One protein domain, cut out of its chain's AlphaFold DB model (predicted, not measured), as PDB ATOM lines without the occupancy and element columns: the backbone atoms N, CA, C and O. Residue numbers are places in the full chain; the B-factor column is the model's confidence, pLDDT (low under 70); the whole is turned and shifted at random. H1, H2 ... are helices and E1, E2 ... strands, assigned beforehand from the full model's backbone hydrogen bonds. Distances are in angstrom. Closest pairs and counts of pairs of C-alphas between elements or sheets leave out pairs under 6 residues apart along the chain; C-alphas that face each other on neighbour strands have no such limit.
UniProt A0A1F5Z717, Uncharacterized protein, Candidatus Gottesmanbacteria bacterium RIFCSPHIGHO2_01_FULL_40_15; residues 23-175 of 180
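What this domain is: This is residues 23 to 175 of the 180 residues of an uncharacterized protein of Candidatus Gottesmanbacteria bacterium RIFCSPHIGHO2_01_FULL_40_15 (UniProt A0A1F5Z717). One twisted sheet of seven antiparallel strands forms a wall, and two helices, H1 and H2, pack side by side on one of its faces, both crossing the strands; the other face bears no named helix. E4, the longest strand, lies in the middle, with E2 and E3 end to end along one side of it and E5 along the other, and the hairpin E6 and E7 carries the sheet on beyond E5. The printed part has 153 residues, with two named helices and seven named strands in the order H1 E1 E2 E3 E4 E5 E6 E7 H2, a mixed class of helices and strands. It is compact, with a radius of gyration of the C-alphas of 17.1 A, and spans 49 by 45 by 32 A.

How they stand to each other: H1, residues 26 to 45, is joined by a tight link to E1, residues 49 to 56, an edge strand. E1 forms a hairpin with E2, residues 70 to 79, where N 52 and O 75 are 2.9 A apart, within hydrogen-bond range. E3, residues 83 to 85, begins a meander, each strand the antiparallel neighbour of the one before, with E4, residues 88 to 99, E5, residues 113 to 122, E6, residues 132 to 138, and E7, residues 146 to 152. E4 has three neighbours in this branched sheet: E3 beside residues 88 to 90 and E2 beside residues 93 to 99 lie on one side, E5 on the other side. Pairs within hydrogen-bond range are N 83 and O 90 at 2.9 A for E3 and E4, N 76 and O 96 at 2.9 A for E2 and E4, N 93 and O 119 at 2.8 A for E4 and E5, N 116 and O 134 at 2.9 A for E5 and E6, and N 135 and O 149 at 2.8 A for E6 and E7. H1 is on the sheet at a height of 8.4 A and runs across the strands, at 84 degrees to E5 on the local plane; its closest C-alphas to E7 are those of Arg 30 and His 148, 6.0 A apart. H2, residues 160 to 174, is on the same face at a height of 5.7 A, only just over E4 with 3 of its C-alphas, and runs across it at 90 degrees on the local plane; the closest C-alphas of the two are those of Pro 92 and Phe 170, 6.2 A apart. H1 and H2 are close but not clearly touching, at a shallow tilt of 26 degrees, the same way, with the C-alphas of Trp 32 and Lys 167 closest at 7.9 A. Every O i to N i+4 pair is within hydrogen-bond range in H1 and H2.

Where its parts are: H1 begins at C-alpha 26, (292.915, 284.778, 415.735), and is 28.7 A long. E1 is 22.8 A, E2 26.4 A, E4 35.8 A and E5 29.2 A long; E4 ends at C-alpha 99, (318.480, 296.395, 415.962). H2, 20.6 A long, ends at C-alpha 174, (301.970, 288.862, 396.276).

The domain as a whole: The two C-alphas farthest apart, those of Tyr 87 and Ala 106, are 52.5 A apart. The printed part has no cut; the links E1 to E2 and E4 to E5 are long, 13 residues each. The mean pLDDT of the printed part is 82.7; residues 57 to 63, 101 to 112, 124 to 128 and 139 to 144 are under 70.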
ATOM      1  N   ARG A  23     286.384 291.835 415.535       91.44
ATOM      2  CA  ARG A  23     287.786 291.581 415.182       91.44
ATOM      3  C   ARG A  23     287.884 290.386 414.237       91.44
ATOM      4  O   ARG A  23     287.029 289.499 414.273       91.44
ATOM      5  N   MET A  24     288.929 290.361 413.413       93.06
ATOM      6  CA  MET A  24     289.260 289.176 412.620       93.06
ATOM      7  C   MET A  24     289.614 288.006 413.560       93.06
ATOM      8  O   MET A  24     290.268 288.241 414.580       93.06
ATOM      9  N   PRO A  25     289.186 286.763 413.269       92.50
ATOM     10  CA  PRO A  25     289.525 285.613 414.101       92.50
ATOM     11  C   PRO A  25     291.040 285.407 414.234       92.50
ATOM     12  O   PRO A  25     291.774 285.485 413.251       92.50
ATOM     13  N   GLU A  26     291.497 285.049 415.437       91.25
ATOM     14  CA  GLU A  26     292.915 284.778 415.735       91.25
ATOM     15  C   GLU A  26     293.527 283.732 414.790       91.25
ATOM     16  O   GLU A  26     294.677 283.855 414.385       91.25
ATOM     17  N   SER A  27     292.759 282.713 414.390       91.75
ATOM     18  CA  SER A  27     293.220 281.687 413.447       91.75
ATOM     19  C   SER A  27     293.512 282.240 412.050       91.75
ATOM     20  O   SER A  27     294.451 281.780 411.404       91.75
ATOM     21  N   GLU A  28     292.722 283.214 411.588       93.00
ATOM     22  CA  GLU A  28     292.933 283.876 410.296       93.00
ATOM     23  C   GLU A  28     294.144 284.808 410.361       93.00
ATOM     24  O   GLU A  28     295.000 284.756 409.480       93.00
ATOM     25  N   LEU A  29     294.260 285.593 411.441       93.38
ATOM     26  CA  LEU A  29     295.426 286.445 411.676       93.38
ATOM     27  C   LEU A  29     296.711 285.615 411.755       93.38
ATOM     28  O   LEU A  29     297.684 285.923 411.075       93.38
ATOM     29  N   ARG A  30     296.700 284.520 412.517       93.00
ATOM     30  CA  ARG A  30     297.832 283.597 412.618       93.00
ATOM     31  C   ARG A  30     298.271 283.080 411.251       93.00
ATOM     32  O   ARG A  30     299.435 283.221 410.892       93.00
ATOM     33  N   GLY A  31     297.342 282.489 410.495       92.56
ATOM     34  CA  GLY A  31     297.663 281.907 409.191       92.56
ATOM     35  C   GLY A  31     298.221 282.946 408.221       92.56
ATOM     36  O   GLY A  31     299.186 282.678 407.511       92.56
ATOM     37  N   TRP A  32     297.658 284.153 408.230       95.06
ATOM     38  CA  TRP A  32     298.114 285.224 407.357       95.06
ATOM     39  C   TRP A  32     299.475 285.797 407.771       95.06
ATOM     40  O   TRP A  32     300.325 286.013 406.907       95.06
ATOM     41  N   PHE A  33     299.728 285.975 409.071       94.88
ATOM     42  CA  PHE A  33     301.035 286.401 409.573       94.88
ATOM     43  C   PHE A  33     302.139 285.426 409.157       94.88
ATOM     44  O   PHE A  33     303.164 285.858 408.634       94.88
ATOM     45  N   ASP A  34     301.922 284.122 409.354       92.44
ATOM     46  CA  ASP A  34     302.908 283.089 409.019       92.44
ATOM     47  C   ASP A  34     303.243 283.107 407.514       92.44
ATOM     48  O   ASP A  34     304.412 283.031 407.136       92.44
ATOM     49  N   ILE A  35     302.233 283.289 406.652       94.06
ATOM     50  CA  ILE A  35     302.418 283.426 405.199       94.06
ATOM     51  C   ILE A  35     303.260 284.663 404.860       94.06
ATOM     52  O   ILE A  35     304.231 284.552 404.111       94.06
ATOM     53  N   LEU A  36     302.910 285.833 405.405       95.38
ATOM     54  CA  LEU A  36     303.636 287.078 405.139       95.38
ATOM     55  C   LEU A  36     305.076 287.021 405.647       95.38
ATOM     56  O   LEU A  36     305.976 287.527 404.981       95.38
ATOM     57  N   TRP A  37     305.296 286.398 406.805       94.31
ATOM     58  CA  TRP A  37     306.621 286.246 407.392       94.31
ATOM     59  C   TRP A  37     307.528 285.386 406.510       94.31
ATOM     60  O   TRP A  37     308.615 285.825 406.140       94.31
ATOM     61  N   VAL A  38     307.058 284.197 406.117       94.00
ATOM     62  CA  VAL A  38     307.807 283.284 405.237       94.00
ATOM     63  C   VAL A  38     308.054 283.918 403.870       94.00
ATOM     64  O   VAL A  38     309.144 283.793 403.316       94.00
ATOM     65  N   PHE A  39     307.056 284.617 403.326       95.06
ATOM     66  CA  PHE A  39     307.217 285.345 402.075       95.06
ATOM     67  C   PHE A  39     308.308 286.417 402.192       95.06
ATOM     68  O   PHE A  39     309.198 286.459 401.353       95.06
ATOM     69  N   PHE A  40     308.299 287.228 403.253       95.12
ATOM     70  CA  PHE A  40     309.316 288.257 403.467       95.12
ATOM     71  C   PHE A  40     310.734 287.676 403.559       95.12
ATOM     72  O   PHE A  40     311.638 288.192 402.906       95.12
ATOM     73  N   GLU A  41     310.928 286.598 404.328       94.38
ATOM     74  CA  GLU A  41     312.233 285.926 404.459       94.38
ATOM     75  C   GLU A  41     312.732 285.391 403.111       94.38
ATOM     76  O   GLU A  41     313.887 285.601 402.747       94.38
ATOM     77  N   LYS A  42     311.846 284.787 402.313       95.12
ATOM     78  CA  LYS A  42     312.190 284.319 400.967       95.12
ATOM     79  C   LYS A  42     312.619 285.466 400.043       95.12
ATOM     80  O   LYS A  42     313.603 285.355 399.319       95.12
ATOM     81  N   GLU A  43     311.880 286.571 400.042       95.25
ATOM     82  CA  GLU A  43     312.198 287.740 399.212       95.25
ATOM     83  C   GLU A  43     313.515 288.409 399.642       95.25
ATOM     84  O   GLU A  43     314.237 288.963 398.807       95.25
ATOM     85  N   GLU A  44     313.851 288.326 400.933       93.69
ATOM     86  CA  GLU A  44     315.150 288.725 401.470       93.69
ATOM     87  C   GLU A  44     316.289 287.859 400.929       93.69
ATOM     88  O   GLU A  44     317.270 288.403 400.418       93.69
ATOM     89  N   GLU A  45     316.144 286.534 400.973       94.75
ATOM     90  CA  GLU A  45     317.122 285.590 400.416       94.75
ATOM     91  C   GLU A  45     317.339 285.794 398.908       94.75
ATOM     92  O   GLU A  45     318.459 285.666 398.410       94.75
ATOM     93  N   GLU A  46     316.287 286.175 398.180       94.19
ATOM     94  CA  GLU A  46     316.342 286.492 396.747       94.19
ATOM     95  C   GLU A  46     316.856 287.918 396.446       94.19
ATOM     96  O   GLU A  46     316.945 288.313 395.281       94.19
ATOM     97  N   GLY A  47     317.215 288.700 397.471       92.94
ATOM     98  CA  GLY A  47     317.834 290.020 397.324       92.94
ATOM     99  C   GLY A  47     316.878 291.136 396.890       92.94
ATOM    100  O   GLY A  47     317.328 292.145 396.347       92.94
ATOM    101  N   ARG A  48     315.564 290.982 397.117       92.00
ATOM    102  CA  ARG A  48     314.527 291.962 396.724       92.00
ATOM    103  C   ARG A  48     314.180 292.989 397.811       92.00
ATOM    104  O   ARG A  48     313.240 293.767 397.654       92.00
ATOM    105  N   ILE A  49     314.953 293.015 398.895       94.00
ATOM    106  CA  ILE A  49     314.775 293.917 400.038       94.00
ATOM    107  C   ILE A  49     315.615 295.184 399.881       94.00
ATOM    108  O   ILE A  49     316.824 295.133 399.654       94.00
ATOM    109  N   GLU A  50     314.975 296.334 400.074       93.75
ATOM    110  CA  GLU A  50     315.646 297.614 400.277       93.75
ATOM    111  C   GLU A  50     315.977 297.826 401.759       93.75
ATOM    112  O   GLU A  50     315.260 297.368 402.649       93.75
ATOM    113  N   TYR A  51     317.044 298.573 402.038       89.81
ATOM    114  CA  TYR A  51     317.495 298.838 403.401       89.81
ATOM    115  C   TYR A  51     317.500 300.335 403.691       89.81
ATOM    116  O   TYR A  51     318.065 301.121 402.930       89.81
ATOM    117  N   LYS A  52     316.931 300.720 404.835       88.62
ATOM    118  CA  LYS A  52     317.093 302.052 405.422       88.62
ATOM    119  C   LYS A  52     317.726 301.928 406.804       88.62
ATOM    120  O   LYS A  52     317.202 301.222 407.659       88.62
ATOM    121  N   THR A  53     318.833 302.624 407.031       85.12
ATOM    122  CA  THR A  53     319.526 302.634 408.327       85.12
ATOM    123  C   THR A  53     319.214 303.925 409.068       85.12
ATOM    124  O   THR A  53     319.252 305.001 408.478       85.12
ATOM    125  N   TRP A  54     318.919 303.806 410.359       82.50
ATOM    126  CA  TRP A  54     318.768 304.932 411.272       82.50
ATOM    127  C   TRP A  54     319.957 304.984 412.220       82.50
ATOM    128  O   TRP A  54     320.332 303.976 412.825       82.50
ATOM    129  N   TYR A  55     320.524 306.172 412.353       80.50
ATOM    130  CA  TYR A  55     321.687 306.486 413.162       80.50
ATOM    131  C   TYR A  55     321.258 307.244 414.412       80.50
ATOM    132  O   TYR A  55     320.378 308.112 414.356       80.50
ATOM    133  N   GLN A  56     321.896 306.934 415.537       72.50
ATOM    134  CA  GLN A  56     321.769 307.739 416.741       72.50
ATOM    135  C   GLN A  56     322.634 308.991 416.595       72.50
ATOM    136  O   GLN A  56     323.835 308.914 416.325       72.50
ATOM    137  N   LYS A  57     322.027 310.163 416.773       69.81
ATOM    138  CA  LYS A  57     322.749 311.435 416.756       69.81
ATOM    139  C   LYS A  57     323.588 311.562 418.037       69.81
ATOM    140  O   LYS A  57     323.095 311.316 419.135       69.81
ATOM    141  N   GLN A  58     324.868 311.920 417.914       63.50
ATOM    142  CA  GLN A  58     325.756 312.046 419.078       63.50
ATOM    143  C   GLN A  58     325.243 313.117 420.053       63.50
ATOM    144  O   GLN A  58     325.034 314.264 419.663       63.50
ATOM    145  N   GLY A  59     325.071 312.738 421.323       65.12
ATOM    146  CA  GLY A  59     324.628 313.639 422.392       65.12
ATOM    147  C   GLY A  59     323.126 313.944 422.413       65.12
ATOM    148  O   GLY A  59     322.708 314.781 423.207       65.12
ATOM    149  N   ASP A  60     322.326 313.274 421.578       59.66
ATOM    150  CA  ASP A  60     320.889 313.516 421.433       59.66
ATOM    151  C   ASP A  60     320.095 312.192 421.447       59.66
ATOM    152  O   ASP A  60     320.641 311.122 421.167       59.66
ATOM    153  N   GLN A  61     318.801 312.243 421.779       61.47
ATOM    154  CA  GLN A  61     317.903 311.070 421.718       61.47
ATOM    155  C   GLN A  61     317.193 310.934 420.358       61.47
ATOM    156  O   GLN A  61     316.413 310.004 420.149       61.47
ATOM    157  N   GLU A  62     317.457 311.849 419.424       65.69
ATOM    158  CA  GLU A  62     316.868 311.852 418.086       65.69
ATOM    159  C   GLU A  62     317.535 310.840 417.133       65.69
ATOM    160  O   GLU A  62     318.757 310.658 417.122       65.69
ATOM    161  N   LEU A  63     316.713 310.218 416.279       68.75
ATOM    162  CA  LEU A  63     317.152 309.342 415.190       68.75
ATOM    163  C   LEU A  63     317.271 310.133 413.883       68.75
ATOM    164  O   LEU A  63     316.400 310.938 413.556       68.75
ATOM    165  N   SER A  64     318.318 309.866 413.105       71.81
ATOM    166  CA  SER A  64     318.528 310.458 411.779       71.81
ATOM    167  C   SER A  64     318.830 309.381 410.743       71.81
ATOM    168  O   SER A  64     319.411 308.352 411.069       71.81
ATOM    169  N   ASP A  65     318.451 309.597 409.487       70.69
ATOM    170  CA  ASP A  65     318.890 308.768 408.359       70.69
ATOM    171  C   ASP A  65     320.217 309.250 407.744       70.69
ATOM    172  O   ASP A  65     320.708 308.661 406.782       70.69
ATOM    173  N   ASN A  66     320.834 310.282 408.330       75.56
ATOM    174  CA  ASN A  66     322.158 310.769 407.963       75.56
ATOM    175  C   ASN A  66     323.252 309.947 408.680       75.56
ATOM    176  O   ASN A  66     323.182 309.807 409.905       75.56
ATOM    177  N   PRO A  67     324.284 309.438 407.977       71.75
ATOM    178  CA  PRO A  67     325.354 308.604 408.544       71.75
ATOM    179  C   PRO A  67     326.362 309.354 409.442       71.75
ATOM    180  O   PRO A  67     327.566 309.128 409.367       71.75
ATOM    181  N   SER A  68     325.901 310.261 410.303       71.44
ATOM    182  CA  SER A  68     326.745 311.090 411.174       71.44
ATOM    183  C   SER A  68     326.962 310.512 412.584       71.44
ATOM    184  O   SER A  68     327.459 311.219 413.457       71.44
ATOM    185  N   GLY A  69     326.567 309.260 412.836       71.19
ATOM    186  CA  GLY A  69     326.608 308.617 414.156       71.19
ATOM    187  C   GLY A  69     326.676 307.090 414.079       71.19
ATOM    188  O   GLY A  69     326.938 306.531 413.014       71.19
ATOM    189  N   GLU A  70     326.443 306.405 415.201       71.38
ATOM    190  CA  GLU A  70     326.408 304.937 415.230       71.38
ATOM    191  C   GLU A  70     325.068 304.413 414.683       71.38
ATOM    192  O   GLU A  70     324.007 304.944 415.035       71.38
ATOM    193  N   PRO A  71     325.080 303.402 413.793       73.69
ATOM    194  CA  PRO A  71     323.859 302.817 413.258       73.69
ATOM    195  C   PRO A  71     323.133 302.039 414.359       73.69
ATOM    196  O   PRO A  71     323.693 301.118 414.948       73.69
ATOM    197  N   LEU A  72     321.873 302.387 414.614       76.75
ATOM    198  CA  LEU A  72     321.093 301.801 415.702       76.75
ATOM    199  C   LEU A  72     320.055 300.803 415.184       76.75
ATOM    200  O   LEU A  72     319.962 299.681 415.684       76.75
ATOM    201  N   TYR A  73     319.318 301.182 414.137       80.25
ATOM    202  CA  TYR A  73     318.273 300.347 413.545       80.25
ATOM    203  C   TYR A  73     318.464 300.191 412.044       80.25
ATOM    204  O   TYR A  73     318.861 301.128 411.347       80.25
ATOM    205  N   ARG A  74     318.096 299.020 411.534       86.56
ATOM    206  CA  ARG A  74     317.923 298.752 410.110       86.56
ATOM    207  C   ARG A  74     316.465 298.444 409.842       86.56
ATOM    208  O   ARG A  74     315.890 297.576 410.487       86.56
ATOM    209  N   VAL A  75     315.885 299.119 408.867       89.94
ATOM    210  CA  VAL A  75     314.568 298.790 408.334       89.94
ATOM    211  C   VAL A  75     314.777 298.075 407.011       89.94
ATOM    212  O   VAL A  75     315.322 298.649 406.069       89.94
ATOM    213  N   LYS A  76     314.359 296.816 406.965       94.62
ATOM    214  CA  LYS A  76     314.250 296.008 405.753       94.62
ATOM    215  C   LYS A  76     312.887 296.281 405.132       94.62
ATOM    216  O   LYS A  76     311.882 296.135 405.823       94.62
ATOM    217  N   ILE A  77     312.844 296.703 403.875       95.12
ATOM    218  CA  ILE A  77     311.625 297.132 403.183       95.12
ATOM    219  C   ILE A  77     311.447 296.291 401.923       95.12
ATOM    220  O   ILE A  77     312.280 296.318 401.020       95.12
ATOM    221  N   LEU A  78     310.326 295.585 401.849       96.00
ATOM    222  CA  LEU A  78     309.869 294.869 400.673       96.00
ATOM    223  C   LEU A  78     308.788 295.688 399.970       96.00
ATOM    224  O   LEU A  78     307.681 295.860 400.490       96.00
ATOM    225  N   LYS A  79     309.101 296.169 398.765       93.75
ATOM    226  CA  LYS A  79     308.129 296.869 397.925       93.75
ATOM    227  C   LYS A  79     307.377 295.889 397.050       93.75
ATOM    228  O   LYS A  79     307.988 295.197 396.241       93.75
ATOM    229  N   LEU A  80     306.054 295.874 397.173       93.81
ATOM    230  CA  LEU A  80     305.221 294.944 396.426       93.81
ATOM    231  C   LEU A  80     304.615 295.595 395.168       93.81
ATOM    232  O   LEU A  80     304.504 296.828 395.084       93.81
ATOM    233  N   PRO A  81     304.226 294.788 394.162       92.88
ATOM    234  CA  PRO A  81     303.549 295.271 392.963       92.88
ATOM    235  C   PRO A  81     302.247 296.032 393.245       92.88
ATOM    236  O   PRO A  81     301.549 295.804 394.233       92.88
ATOM    237  N   PHE A  82     301.867 296.921 392.328       91.19
ATOM    238  CA  PHE A  82     300.584 297.617 392.420       91.19
ATOM    239  C   PHE A  82     299.400 296.666 392.227       91.19
ATOM    240  O   PHE A  82     299.415 295.833 391.324       91.19
ATOM    241  N   VAL A  83     298.325 296.906 392.974       92.00
ATOM    242  CA  VAL A  83     297.029 296.237 392.806       92.00
ATOM    243  C   VAL A  83     295.922 297.244 392.520       92.00
ATOM    244  O   VAL A  83     296.034 298.431 392.846       92.00
ATOM    245  N   ARG A  84     294.846 296.780 391.877       88.81
ATOM    246  CA  ARG A  84     293.651 297.582 391.589       88.81
ATOM    247  C   ARG A  84     292.460 297.022 392.345       88.81
ATOM    248  O   ARG A  84     292.027 295.916 392.055       88.81
ATOM    249  N   LYS A  85     291.875 297.835 393.222       84.12
ATOM    250  CA  LYS A  85     290.668 297.485 393.973       84.12
ATOM    251  C   LYS A  85     289.706 298.663 393.965       84.12
ATOM    252  O   LYS A  85     290.132 299.795 394.165       84.12
ATOM    253  N   ASP A  86     288.435 298.413 393.660       82.56
ATOM    254  CA  ASP A  86     287.378 299.435 393.621       82.56
ATOM    255  C   ASP A  86     287.765 300.695 392.819       82.56
ATOM    256  O   ASP A  86     287.611 301.827 393.277       82.56
ATOM    257  N   TYR A  87     288.316 300.487 391.614       84.62
ATOM    258  CA  TYR A  87     288.815 301.527 390.692       84.62
ATOM    259  C   TYR A  87     290.008 302.352 391.197       84.62
ATOM    260  O   TYR A  87     290.455 303.270 390.512       84.62
ATOM    261  N   ARG A  88     290.564 302.010 392.359       86.25
ATOM    262  CA  ARG A  88     291.719 302.673 392.966       86.25
ATOM    263  C   ARG A  88     292.960 301.806 392.813       86.25
ATOM    264  O   ARG A  88     292.874 300.579 392.755       86.25
ATOM    265  N   ARG A  89     294.125 302.450 392.741       89.12
ATOM    266  CA  ARG A  89     295.427 301.779 392.703       89.12
ATOM    267  C   ARG A  89     296.104 301.872 394.059       89.12
ATOM    268  O   ARG A  89     296.196 302.956 394.638       89.12
ATOM    269  N   TYR A  90     296.585 300.731 394.526       90.69
ATOM    270  CA  TYR A  90     297.264 300.589 395.803       90.69
ATOM    271  C   TYR A  90     298.643 299.987 395.589       90.69
ATOM    272  O   TYR A  90     298.805 299.075 394.779       90.69
ATOM    273  N   LYS A  91     299.629 300.489 396.321       91.69
ATOM    274  CA  LYS A  91     300.961 299.899 396.417       91.69
ATOM    275  C   LYS A  91     301.160 299.454 397.861       91.69
ATOM    276  O   LYS A  91     301.147 300.320 398.729       91.69
ATOM    277  N   PRO A  92     301.271 298.157 398.155       93.69
ATOM    278  CA  PRO A  92     301.600 297.714 399.495       93.69
ATOM    279  C   PRO A  92     303.119 297.617 399.691       93.69
ATOM    280  O   PRO A  92     303.876 297.337 398.760       93.69
ATOM    281  N   GLU A  93     303.561 297.853 400.918       94.00
ATOM    282  CA  GLU A  93     304.932 297.623 401.369       94.00
ATOM    283  C   GLU A  93     304.896 296.871 402.699       94.00
ATOM    284  O   GLU A  93     304.071 297.163 403.573       94.00
ATOM    285  N   LEU A  94     305.792 295.897 402.831       94.94
ATOM    286  CA  LEU A  94     306.027 295.148 404.058       94.94
ATOM    287  C   LEU A  94     307.408 295.526 404.580       94.94
ATOM    288  O   LEU A  94     308.356 295.608 403.800       94.94
ATOM    289  N   SER A  95     307.554 295.759 405.875       93.81
ATOM    290  CA  SER A  95     308.861 296.052 406.448       93.81
ATOM    291  C   SER A  95     309.071 295.430 407.817       93.81
ATOM    292  O   SER A  95     308.134 295.083 408.537       93.81
ATOM    293  N   ARG A  96     310.345 295.255 408.162       92.25
ATOM    294  CA  ARG A  96     310.796 294.737 409.449       92.25
ATOM    295  C   ARG A  96     311.928 295.614 409.960       92.25
ATOM    296  O   ARG A  96     312.883 295.889 409.235       92.25
ATOM    297  N   THR A  97     311.818 296.029 411.217       86.75
ATOM    298  CA  THR A  97     312.881 296.760 411.910       86.75
ATOM    299  C   THR A  97     313.728 295.789 412.722       86.75
ATOM    300  O   THR A  97     313.201 294.959 413.460       86.75
ATOM    301  N   GLU A  98     315.042 295.910 412.595       82.62
ATOM    302  CA  GLU A  98     316.033 295.134 413.330       82.62
ATOM    303  C   GLU A  98     317.011 296.078 414.024       82.62
ATOM    304  O   GLU A  98     317.407 297.108 413.473       82.62
ATOM    305  N   LEU A  99     317.399 295.727 415.247       76.19
ATOM    306  CA  LEU A  99     318.480 296.395 415.962       76.19
ATOM    307  C   LEU A  99     319.819 295.961 415.363       76.19
ATOM    308  O   LEU A  99     320.028 294.782 415.093       76.19
ATOM    309  N   ILE A 100     320.718 296.921 415.144       74.06
ATOM    310  CA  ILE A 100     322.066 296.659 414.617       74.06
ATOM    311  C   ILE A 100     323.056 296.351 415.757       74.06
ATOM    312  O   ILE A 100     324.100 295.756 415.502       74.06
ATOM    313  N   ALA A 101     322.719 296.701 417.002       61.50
ATOM    314  CA  ALA A 101     323.567 296.509 418.175       61.50
ATOM    315  C   ALA A 101     322.928 295.585 419.226       61.50
ATOM    316  O   ALA A 101     321.717 295.639 419.464       61.50
ATOM    317  N   ASP A 102     323.771 294.809 419.910       57.75
ATOM    318  CA  ASP A 102     323.430 293.992 421.081       57.75
ATOM    319  C   ASP A 102     323.189 294.891 422.310       57.75
ATOM    320  O   ASP A 102     323.984 294.946 423.246       57.75
ATOM    321  N   PHE A 103     322.107 295.672 422.293       56.25
ATOM    322  CA  PHE A 103     321.790 296.636 423.356       56.25
ATOM    323  C   PHE A 103     321.098 295.995 424.571       56.25
ATOM    324  O   PHE A 103     320.936 296.634 425.612       56.25
ATOM    325  N   PHE A 104     320.657 294.739 424.466       55.06
ATOM    326  CA  PHE A 104     319.920 294.101 425.552       55.06
ATOM    327  C   PHE A 104     320.865 293.597 426.652       55.06
ATOM    328  O   PHE A 104     321.791 292.835 426.365       55.06
ATOM    329  N   PRO A 105     320.629 293.961 427.929       51.22
ATOM    330  CA  PRO A 105     321.357 293.374 429.041       51.22
ATOM    331  C   PRO A 105     321.118 291.863 429.085       51.22
ATOM    332  O   PRO A 105     319.977 291.395 428.961       51.22
ATOM    333  N   ALA A 106     322.192 291.105 429.317       50.03
ATOM    334  CA  ALA A 106     322.114 289.670 429.558       50.03
ATOM    335  C   ALA A 106     321.107 289.377 430.687       50.03
ATOM    336  O   ALA A 106     321.204 289.946 431.775       50.03
ATOM    337  N   GLY A 107     320.138 288.495 430.427       53.75
ATOM    338  CA  GLY A 107     319.117 288.095 431.404       53.75
ATOM    339  C   GLY A 107     317.742 288.751 431.245       53.75
ATOM    340  O   GLY A 107     316.852 288.471 432.048       53.75
ATOM    341  N   THR A 108     317.521 289.575 430.217       55.06
ATOM    342  CA  THR A 108     316.157 289.994 429.845       55.06
ATOM    343  C   THR A 108     315.405 288.780 429.293       55.06
ATOM    344  O   THR A 108     315.906 288.110 428.395       55.06
ATOM    345  N   ALA A 109     314.234 288.448 429.843       51.91
ATOM    346  CA  ALA A 109     313.433 287.339 429.332       51.91
ATOM    347  C   ALA A 109     313.060 287.594 427.861       51.91
ATOM    348  O   ALA A 109     312.478 288.636 427.551       51.91
ATOM    349  N   ASP A 110     313.370 286.638 426.979       49.72
ATOM    350  CA  ASP A 110     313.008 286.677 425.560       49.72
ATOM    351  C   ASP A 110     311.481 286.637 425.410       49.72
ATOM    352  O   ASP A 110     310.862 285.577 425.280       49.72
ATOM    353  N   ILE A 111     310.840 287.804 425.411       57.84
ATOM    354  CA  ILE A 111     309.559 287.938 424.728       57.84
ATOM    355  C   ILE A 111     309.901 287.915 423.239       57.84
ATOM    356  O   ILE A 111     310.279 288.937 422.664       57.84
ATOM    357  N   GLU A 112     309.788 286.744 422.608       63.81
ATOM    358  CA  GLU A 112     309.930 286.620 421.156       63.81
ATOM    359  C   GLU A 112     308.759 287.371 420.503       63.81
ATOM    360  O   GLU A 112     307.657 286.843 420.336       63.81
ATOM    361  N   THR A 113     308.990 288.642 420.176       75.81
ATOM    362  CA  THR A 113     308.042 289.485 419.451       75.81
ATOM    363  C   THR A 113     308.499 289.571 418.009       75.81
ATOM    364  O   THR A 113     309.542 290.148 417.711       75.81
ATOM    365  N   ARG A 114     307.707 289.004 417.100       87.38
ATOM    366  CA  ARG A 114     307.904 289.192 415.661       87.38
ATOM    367  C   ARG A 114     306.932 290.255 415.187       87.38
ATOM    368  O   ARG A 114     305.743 290.182 415.488       87.38
ATOM    369  N   ARG A 115     307.423 291.248 414.455       90.69
ATOM    370  CA  ARG A 115     306.605 292.354 413.962       90.69
ATOM    371  C   ARG A 115     306.893 292.609 412.494       90.69
ATOM    372  O   ARG A 115     308.051 292.671 412.094       90.69
ATOM    373  N   LEU A 116     305.814 292.780 411.744       93.75
ATOM    374  CA  LEU A 116     305.807 293.284 410.385       93.75
ATOM    375  C   LEU A 116     305.064 294.618 410.377       93.75
ATOM    376  O   LEU A 116     303.950 294.731 410.893       93.75
ATOM    377  N   ASP A 117     305.686 295.628 409.799       93.56
ATOM    378  CA  ASP A 117     305.056 296.904 409.509       93.56
ATOM    379  C   ASP A 117     304.454 296.830 408.100       93.56
ATOM    380  O   ASP A 117     305.095 296.390 407.147       93.56
ATOM    381  N   MET A 118     303.189 297.218 407.977       94.12
ATOM    382  CA  MET A 118     302.402 297.116 406.754       94.12
ATOM    383  C   MET A 118     301.962 298.512 406.332       94.12
ATOM    384  O   MET A 118     301.283 299.215 407.082       94.12
ATOM    385  N   THR A 119     302.319 298.914 405.117       92.19
ATOM    386  CA  THR A 119     301.946 300.223 404.568       92.19
ATOM    387  C   THR A 119     301.218 300.043 403.248       92.19
ATOM    388  O   THR A 119     301.591 299.194 402.444       92.19
ATOM    389  N   ILE A 120     300.168 300.832 403.013       91.81
ATOM    390  CA  ILE A 120     299.446 300.858 401.739       91.81
ATOM    391  C   ILE A 120     299.421 302.299 401.231       91.81
ATOM    392  O   ILE A 120     298.792 303.174 401.826       91.81
ATOM    393  N   PHE A 121     300.064 302.547 400.096       88.69
ATOM    394  CA  PHE A 121     300.027 303.833 399.404       88.69
ATOM    395  C   PHE A 121     298.871 303.823 398.408       88.69
ATOM    396  O   PHE A 121     298.746 302.884 397.617       88.69
ATOM    397  N   ARG A 122     298.030 304.860 398.418       86.00
ATOM    398  CA  ARG A 122     296.990 305.057 397.404       86.00
ATOM    399  C   ARG A 122     297.507 306.019 396.344       86.00
ATOM    400  O   ARG A 122     297.940 307.127 396.645       86.00
ATOM    401  N   GLU A 123     297.402 305.624 395.084       76.62
ATOM    402  CA  GLU A 123     297.795 306.474 393.961       76.62
ATOM    403  C   GLU A 123     296.670 307.467 393.613       76.62
ATOM    404  O   GLU A 123     296.004 307.346 392.594       76.62
ATOM    405  N   GLU A 124     296.438 308.440 394.495       66.62
ATOM    406  CA  GLU A 124     295.654 309.655 394.237       66.62
ATOM    407  C   GLU A 124     296.301 310.805 395.026       66.62
ATOM    408  O   GLU A 124     296.052 310.953 396.217       66.62
ATOM    409  N   GLY A 125     297.189 311.582 394.394       57.06
ATOM    410  CA  GLY A 125     297.735 312.820 394.974       57.06
ATOM    411  C   GLY A 125     298.514 312.676 396.294       57.06
ATOM    412  O   GLY A 125     298.266 313.446 397.214       57.06
ATOM    413  N   ASN A 126     299.470 311.738 396.382       58.19
ATOM    414  CA  ASN A 126     300.334 311.510 397.560       58.19
ATOM    415  C   ASN A 126     299.594 311.112 398.855       58.19
ATOM    416  O   ASN A 126     299.972 311.553 399.941       58.19
ATOM    417  N   ILE A 127     298.563 310.265 398.777       65.38
ATOM    418  CA  ILE A 127     297.850 309.797 399.976       65.38
ATOM    419  C   ILE A 127     298.391 308.438 400.439       65.38
ATOM    420  O   ILE A 127     298.332 307.431 399.734       65.38
ATOM    421  N   TYR A 128     298.872 308.415 401.677       68.00
ATOM    422  CA  TYR A 128     299.306 307.231 402.409       68.00
ATOM    423  C   TYR A 128     298.126 306.780 403.271       68.00
ATOM    424  O   TYR A 128     297.549 307.605 403.983       68.00
ATOM    425  N   LEU A 129     297.726 305.507 403.209       73.75
ATOM    426  CA  LEU A 129     296.856 304.980 404.261       73.75
ATOM    427  C   LEU A 129     297.660 304.909 405.563       73.75
ATOM    428  O   LEU A 129     298.880 304.734 405.524       73.75
ATOM    429  N   SER A 130     296.976 305.054 406.700       74.69
ATOM    430  CA  SER A 130     297.609 304.970 408.018       74.69
ATOM    431  C   SER A 130     298.457 303.696 408.116       74.69
ATOM    432  O   SER A 130     297.938 302.619 407.805       74.69
ATOM    433  N   PRO A 131     299.735 303.788 408.523       82.25
ATOM    434  CA  PRO A 131     300.581 302.613 408.656       82.25
ATOM    435  C   PRO A 131     300.001 301.665 409.706       82.25
ATOM    436  O   PRO A 131     299.415 302.086 410.708       82.25
ATOM    437  N   MET A 132     300.153 300.371 409.461       91.19
ATOM    438  CA  MET A 132     299.625 299.301 410.299       91.19
ATOM    439  C   MET A 132     300.774 298.434 410.805       91.19
ATOM    440  O   MET A 132     301.812 298.308 410.162       91.19
ATOM    441  N   GLN A 133     300.586 297.831 411.969       91.62
ATOM    442  CA  GLN A 133     301.538 296.928 412.595       91.62
ATOM    443  C   GLN A 133     300.863 295.580 412.779       91.62
ATOM    444  O   GLN A 133     299.844 295.481 413.470       91.62
ATOM    445  N   PHE A 134     301.458 294.544 412.199       92.38
ATOM    446  CA  PHE A 134     301.073 293.166 412.428       92.38
ATOM    447  C   PHE A 134     302.101 292.511 413.344       92.38
ATOM    448  O   PHE A 134     303.265 292.337 412.987       92.38
ATOM    449  N   THR A 135     301.691 292.200 414.569       88.81
ATOM    450  CA  THR A 135     302.580 291.664 415.600       88.81
ATOM    451  C   THR A 135     302.169 290.252 415.985       88.81
ATOM    452  O   THR A 135     300.990 289.986 416.201       88.81
ATOM    453  N   ARG A 136     303.153 289.367 416.127       88.75
ATOM    454  CA  ARG A 136     303.047 288.063 416.778       88.75
ATOM    455  C   ARG A 136     303.807 288.122 418.097       88.75
ATOM    456  O   ARG A 136     305.022 288.321 418.113       88.75
ATOM    457  N   PHE A 137     303.086 287.914 419.189       82.31
ATOM    458  CA  PHE A 137     303.619 287.850 420.542       82.31
ATOM    459  C   PHE A 137     303.729 286.405 420.998       82.31
ATOM    460  O   PHE A 137     302.784 285.629 420.845       82.31
ATOM    461  N   LYS A 138     304.859 286.062 421.611       73.81
ATOM    462  CA  LYS A 138     305.033 284.819 422.356       73.81
ATOM    463  C   LYS A 138     305.166 285.157 423.834       73.81
ATOM    464  O   LYS A 138     306.153 285.762 424.246       73.81
ATOM    465  N   TYR A 139     304.166 284.783 424.624       66.69
ATOM    466  CA  TYR A 139     304.193 285.011 426.064       66.69
ATOM    467  C   TYR A 139     304.901 283.854 426.760       66.69
ATOM    468  O   TYR A 139     304.601 282.683 426.514       66.69
ATOM    469  N   ASN A 140     305.840 284.194 427.641       57.41
ATOM    470  CA  ASN A 140     306.588 283.226 428.429       57.41
ATOM    471  C   ASN A 140     305.876 282.986 429.768       57.41
ATOM    472  O   ASN A 140     306.371 283.324 430.835       57.41
ATOM    473  N   GLU A 141     304.676 282.419 429.705       48.47
ATOM    474  CA  GLU A 141     304.054 281.756 430.848       48.47
ATOM    475  C   GLU A 141     303.717 280.336 430.407       48.47
ATOM    476  O   GLU A 141     303.228 280.165 429.294       48.47
ATOM    477  N   SER A 142     304.056 279.366 431.266       53.50
ATOM    478  CA  SER A 142     303.875 277.890 431.298       53.50
ATOM    479  C   SER A 142     303.052 277.119 430.233       53.50
ATOM    480  O   SER A 142     303.150 275.896 430.184       53.50
ATOM    481  N   GLN A 143     302.278 277.772 429.369       54.69
ATOM    482  CA  GLN A 143     301.442 277.219 428.302       54.69
ATOM    483  C   GLN A 143     301.837 277.660 426.876       54.69
ATOM    484  O   GLN A 143     301.226 277.191 425.919       54.69
ATOM    485  N   GLY A 144     302.847 278.524 426.694       62.84
ATOM    486  CA  GLY A 144     303.367 278.870 425.358       62.84
ATOM    487  C   GLY A 144     302.345 279.568 424.453       62.84
ATOM    488  O   GLY A 144     302.273 279.290 423.255       62.84
ATOM    489  N   LEU A 145     301.527 280.451 425.031       71.44
ATOM    490  CA  LEU A 145     300.482 281.178 424.317       71.44
ATOM    491  C   LEU A 145     301.096 282.129 423.278       71.44
ATOM    492  O   LEU A 145     301.893 283.013 423.605       71.44
ATOM    493  N   ILE A 146     300.695 281.942 422.019       81.69
ATOM    494  CA  ILE A 146     301.021 282.832 420.902       81.69
ATOM    495  C   ILE A 146     299.770 283.639 420.569       81.69
ATOM    496  O   ILE A 146     298.695 283.056 420.420       81.69
ATOM    497  N   LYS A 147     299.922 284.956 420.426       87.31
ATOM    498  CA  LYS A 147     298.842 285.873 420.048       87.31
ATOM    499  C   LYS A 147     299.251 286.732 418.858       87.31
ATOM    500  O   LYS A 147     300.382 287.222 418.824       87.31
ATOM    501  N   HIS A 148     298.328 286.961 417.934       91.75
ATOM    502  CA  HIS A 148     298.508 287.832 416.782       91.75
ATOM    503  C   HIS A 148     297.629 289.076 416.918       91.75
ATOM    504  O   HIS A 148     296.479 289.018 417.343       91.75
ATOM    505  N   GLU A 149     298.176 290.231 416.562       91.44
ATOM    506  CA  GLU A 149     297.467 291.506 416.640       91.44
ATOM    507  C   GLU A 149     297.758 292.351 415.407       91.44
ATOM    508  O   GLU A 149     298.921 292.598 415.081       91.44
ATOM    509  N   LEU A 150     296.699 292.835 414.759       92.81
ATOM    510  CA  LEU A 150     296.774 293.810 413.678       92.81
ATOM    511  C   LEU A 150     296.152 295.128 414.144       92.81
ATOM    512  O   LEU A 150     294.953 295.209 414.427       92.81
ATOM    513  N   ARG A 151     296.980 296.165 414.217       93.00
ATOM    514  CA  ARG A 151     296.591 297.501 414.680       93.00
ATOM    515  C   ARG A 151     297.105 298.572 413.739       93.00
ATOM    516  O   ARG A 151     298.104 298.377 413.054       93.00
ATOM    517  N   TYR A 152     296.465 299.725 413.753       88.94
ATOM    518  CA  TYR A 152     297.069 300.929 413.214       88.94
ATOM    519  C   TYR A 152     298.245 301.388 414.080       88.94
ATOM    520  O   TYR A 152     298.374 300.999 415.244       88.94
ATOM    521  N   SER A 153     299.096 302.244 413.518       78.81
ATOM    522  CA  SER A 153     300.243 302.832 414.213       78.81
ATOM    523  C   SER A 153     299.871 303.589 415.490       78.81
ATOM    524  O   SER A 153     300.639 303.583 416.447       78.81
ATOM    525  N   GLU A 154     298.672 304.168 415.542       83.12
ATOM    526  CA  GLU A 154     298.097 304.824 416.718       83.12
ATOM    527  C   GLU A 154     297.595 303.847 417.799       83.12
ATOM    528  O   GLU A 154     297.067 304.271 418.823       83.12
ATOM    529  N   GLY A 155     297.732 302.535 417.587       84.25
ATOM    530  CA  GLY A 155     297.397 301.494 418.562       84.25
ATOM    531  C   GLY A 155     295.970 300.948 418.468       84.25
ATOM    532  O   GLY A 155     295.654 299.969 419.143       84.25
ATOM    533  N   ARG A 156     295.109 301.517 417.615       91.25
ATOM    534  CA  ARG A 156     293.743 301.016 417.402       91.25
ATOM    535  C   ARG A 156     293.757 299.687 416.646       91.25
ATOM    536  O   ARG A 156     294.314 299.611 415.556       91.25
ATOM    537  N   GLU A 157     293.081 298.669 417.167       89.75
ATOM    538  CA  GLU A 157     292.871 297.417 416.431       89.75
ATOM    539  C   GLU A 157     291.954 297.601 415.213       89.75
ATOM    540  O   GLU A 157     290.994 298.384 415.234       89.75
ATOM    541  N   LEU A 158     292.249 296.854 414.149       92.62
ATOM    542  CA  LEU A 158     291.418 296.828 412.951       92.62
ATOM    543  C   LEU A 158     290.167 295.980 413.190       92.62
ATOM    544  O   LEU A 158     290.206 294.904 413.792       92.62
ATOM    545  N   THR A 159     289.049 296.455 412.653       94.81
ATOM    546  CA  THR A 159     287.848 295.632 412.477       94.81
ATOM    547  C   THR A 159     288.126 294.508 411.476       94.81
ATOM    548  O   THR A 159     289.050 294.593 410.664       94.81
ATOM    549  N   ALA A 160     287.326 293.442 411.490       94.25
ATOM    550  CA  ALA A 160     287.448 292.349 410.530       94.25
ATOM    551  C   ALA A 160     287.275 292.854 409.092       94.25
ATOM    552  O   ALA A 160     287.978 292.393 408.197       94.25
ATOM    553  N   PHE A 161     286.401 293.840 408.878       92.25
ATOM    554  CA  PHE A 161     286.210 294.489 407.584       92.25
ATOM    555  C   PHE A 161     287.494 295.183 407.102       92.25
ATOM    556  O   PHE A 161     287.954 294.941 405.986       92.25
ATOM    557  N   GLU A 162     288.116 295.998 407.960       93.19
ATOM    558  CA  GLU A 162     289.382 296.677 407.651       93.19
ATOM    559  C   GLU A 162     290.514 295.667 407.419       93.19
ATOM    560  O   GLU A 162     291.231 295.757 406.424       93.19
ATOM    561  N   ALA A 163     290.642 294.660 408.286       94.06
ATOM    562  CA  ALA A 163     291.657 293.620 408.163       94.06
ATOM    563  C   ALA A 163     291.497 292.807 406.865       94.06
ATOM    564  O   ALA A 163     292.490 292.534 406.192       94.06
ATOM    565  N   LYS A 164     290.264 292.476 406.454       93.38
ATOM    566  CA  LYS A 164     289.980 291.803 405.174       93.38
ATOM    567  C   LYS A 164     290.367 292.655 403.969       93.38
ATOM    568  O   LYS A 164     290.910 292.122 402.999       93.38
ATOM    569  N   PHE A 165     290.123 293.966 404.021       92.25
ATOM    570  CA  PHE A 165     290.571 294.882 402.974       92.25
ATOM    571  C   PHE A 165     292.100 294.876 402.850       92.25
ATOM    572  O   PHE A 165     292.615 294.662 401.753       92.25
ATOM    573  N   VAL A 166     292.817 295.043 403.970       93.06
ATOM    574  CA  VAL A 166     294.291 295.022 403.996       93.06
ATOM    575  C   VAL A 166     294.809 293.682 403.477       93.06
ATOM    576  O   VAL A 166     295.635 293.668 402.567       93.06
ATOM    577  N   LYS A 167     294.270 292.565 403.981       94.00
ATOM    578  CA  LYS A 167     294.604 291.212 403.523       94.00
ATOM    579  C   LYS A 167     294.466 291.070 402.019       94.00
ATOM    580  O   LYS A 167     295.408 290.652 401.362       94.00
ATOM    581  N   THR A 168     293.343 291.511 401.462       93.19
ATOM    582  CA  THR A 168     293.115 291.406 400.020       93.19
ATOM    583  C   THR A 168     294.140 292.204 399.207       93.19
ATOM    584  O   THR A 168     294.636 291.706 398.204       93.19
ATOM    585  N   VAL A 169     294.491 293.423 399.636       93.25
ATOM    586  CA  VAL A 169     295.493 294.254 398.941       93.25
ATOM    587  C   VAL A 169     296.867 293.575 398.914       93.25
ATOM    588  O   VAL A 169     297.528 293.582 397.877       93.25
ATOM    589  N   PHE A 170     297.300 292.991 400.032       94.38
ATOM    590  CA  PHE A 170     298.583 292.289 400.107       94.38
ATOM    591  C   PHE A 170     298.556 290.962 399.343       94.38
ATOM    592  O   PHE A 170     299.466 290.700 398.563       94.38
ATOM    593  N   ASP A 171     297.505 290.159 399.503       94.56
ATOM    594  CA  ASP A 171     297.390 288.854 398.851       94.56
ATOM    595  C   ASP A 171     297.368 288.983 397.321       94.56
ATOM    596  O   ASP A 171     298.114 288.288 396.630       94.56
ATOM    597  N   GLU A 172     296.589 289.929 396.779       93.44
ATOM    598  CA  GLU A 172     296.573 290.219 395.339       93.44
ATOM    599  C   GLU A 172     297.951 290.673 394.833       93.44
ATOM    600  O   GLU A 172     298.354 290.320 393.726       93.44
ATOM    601  N   SER A 173     298.688 291.436 395.643       91.75
ATOM    602  CA  SER A 173     299.992 291.993 395.270       91.75
ATOM    603  C   SER A 173     301.092 290.933 395.241       91.75
ATOM    604  O   SER A 173     301.940 290.934 394.349       91.75
ATOM    605  N   ILE A 174     301.043 289.996 396.188       91.75
ATOM    606  CA  ILE A 174     301.970 288.862 396.276       91.75
ATOM    607  C   ILE A 174     301.624 287.780 395.236       91.75
ATOM    608  O   ILE A 174     302.426 286.896 394.943       91.75
ATOM    609  N   GLY A 175     300.432 287.848 394.638       83.12
ATOM    610  CA  GLY A 175     299.930 286.796 393.763       83.12
ATOM    611  C   GLY A 175     299.404 285.585 394.536       83.12
ATOM    612  O   GLY A 175     299.200 284.531 393.934       83.12
TER     613      GLY A 175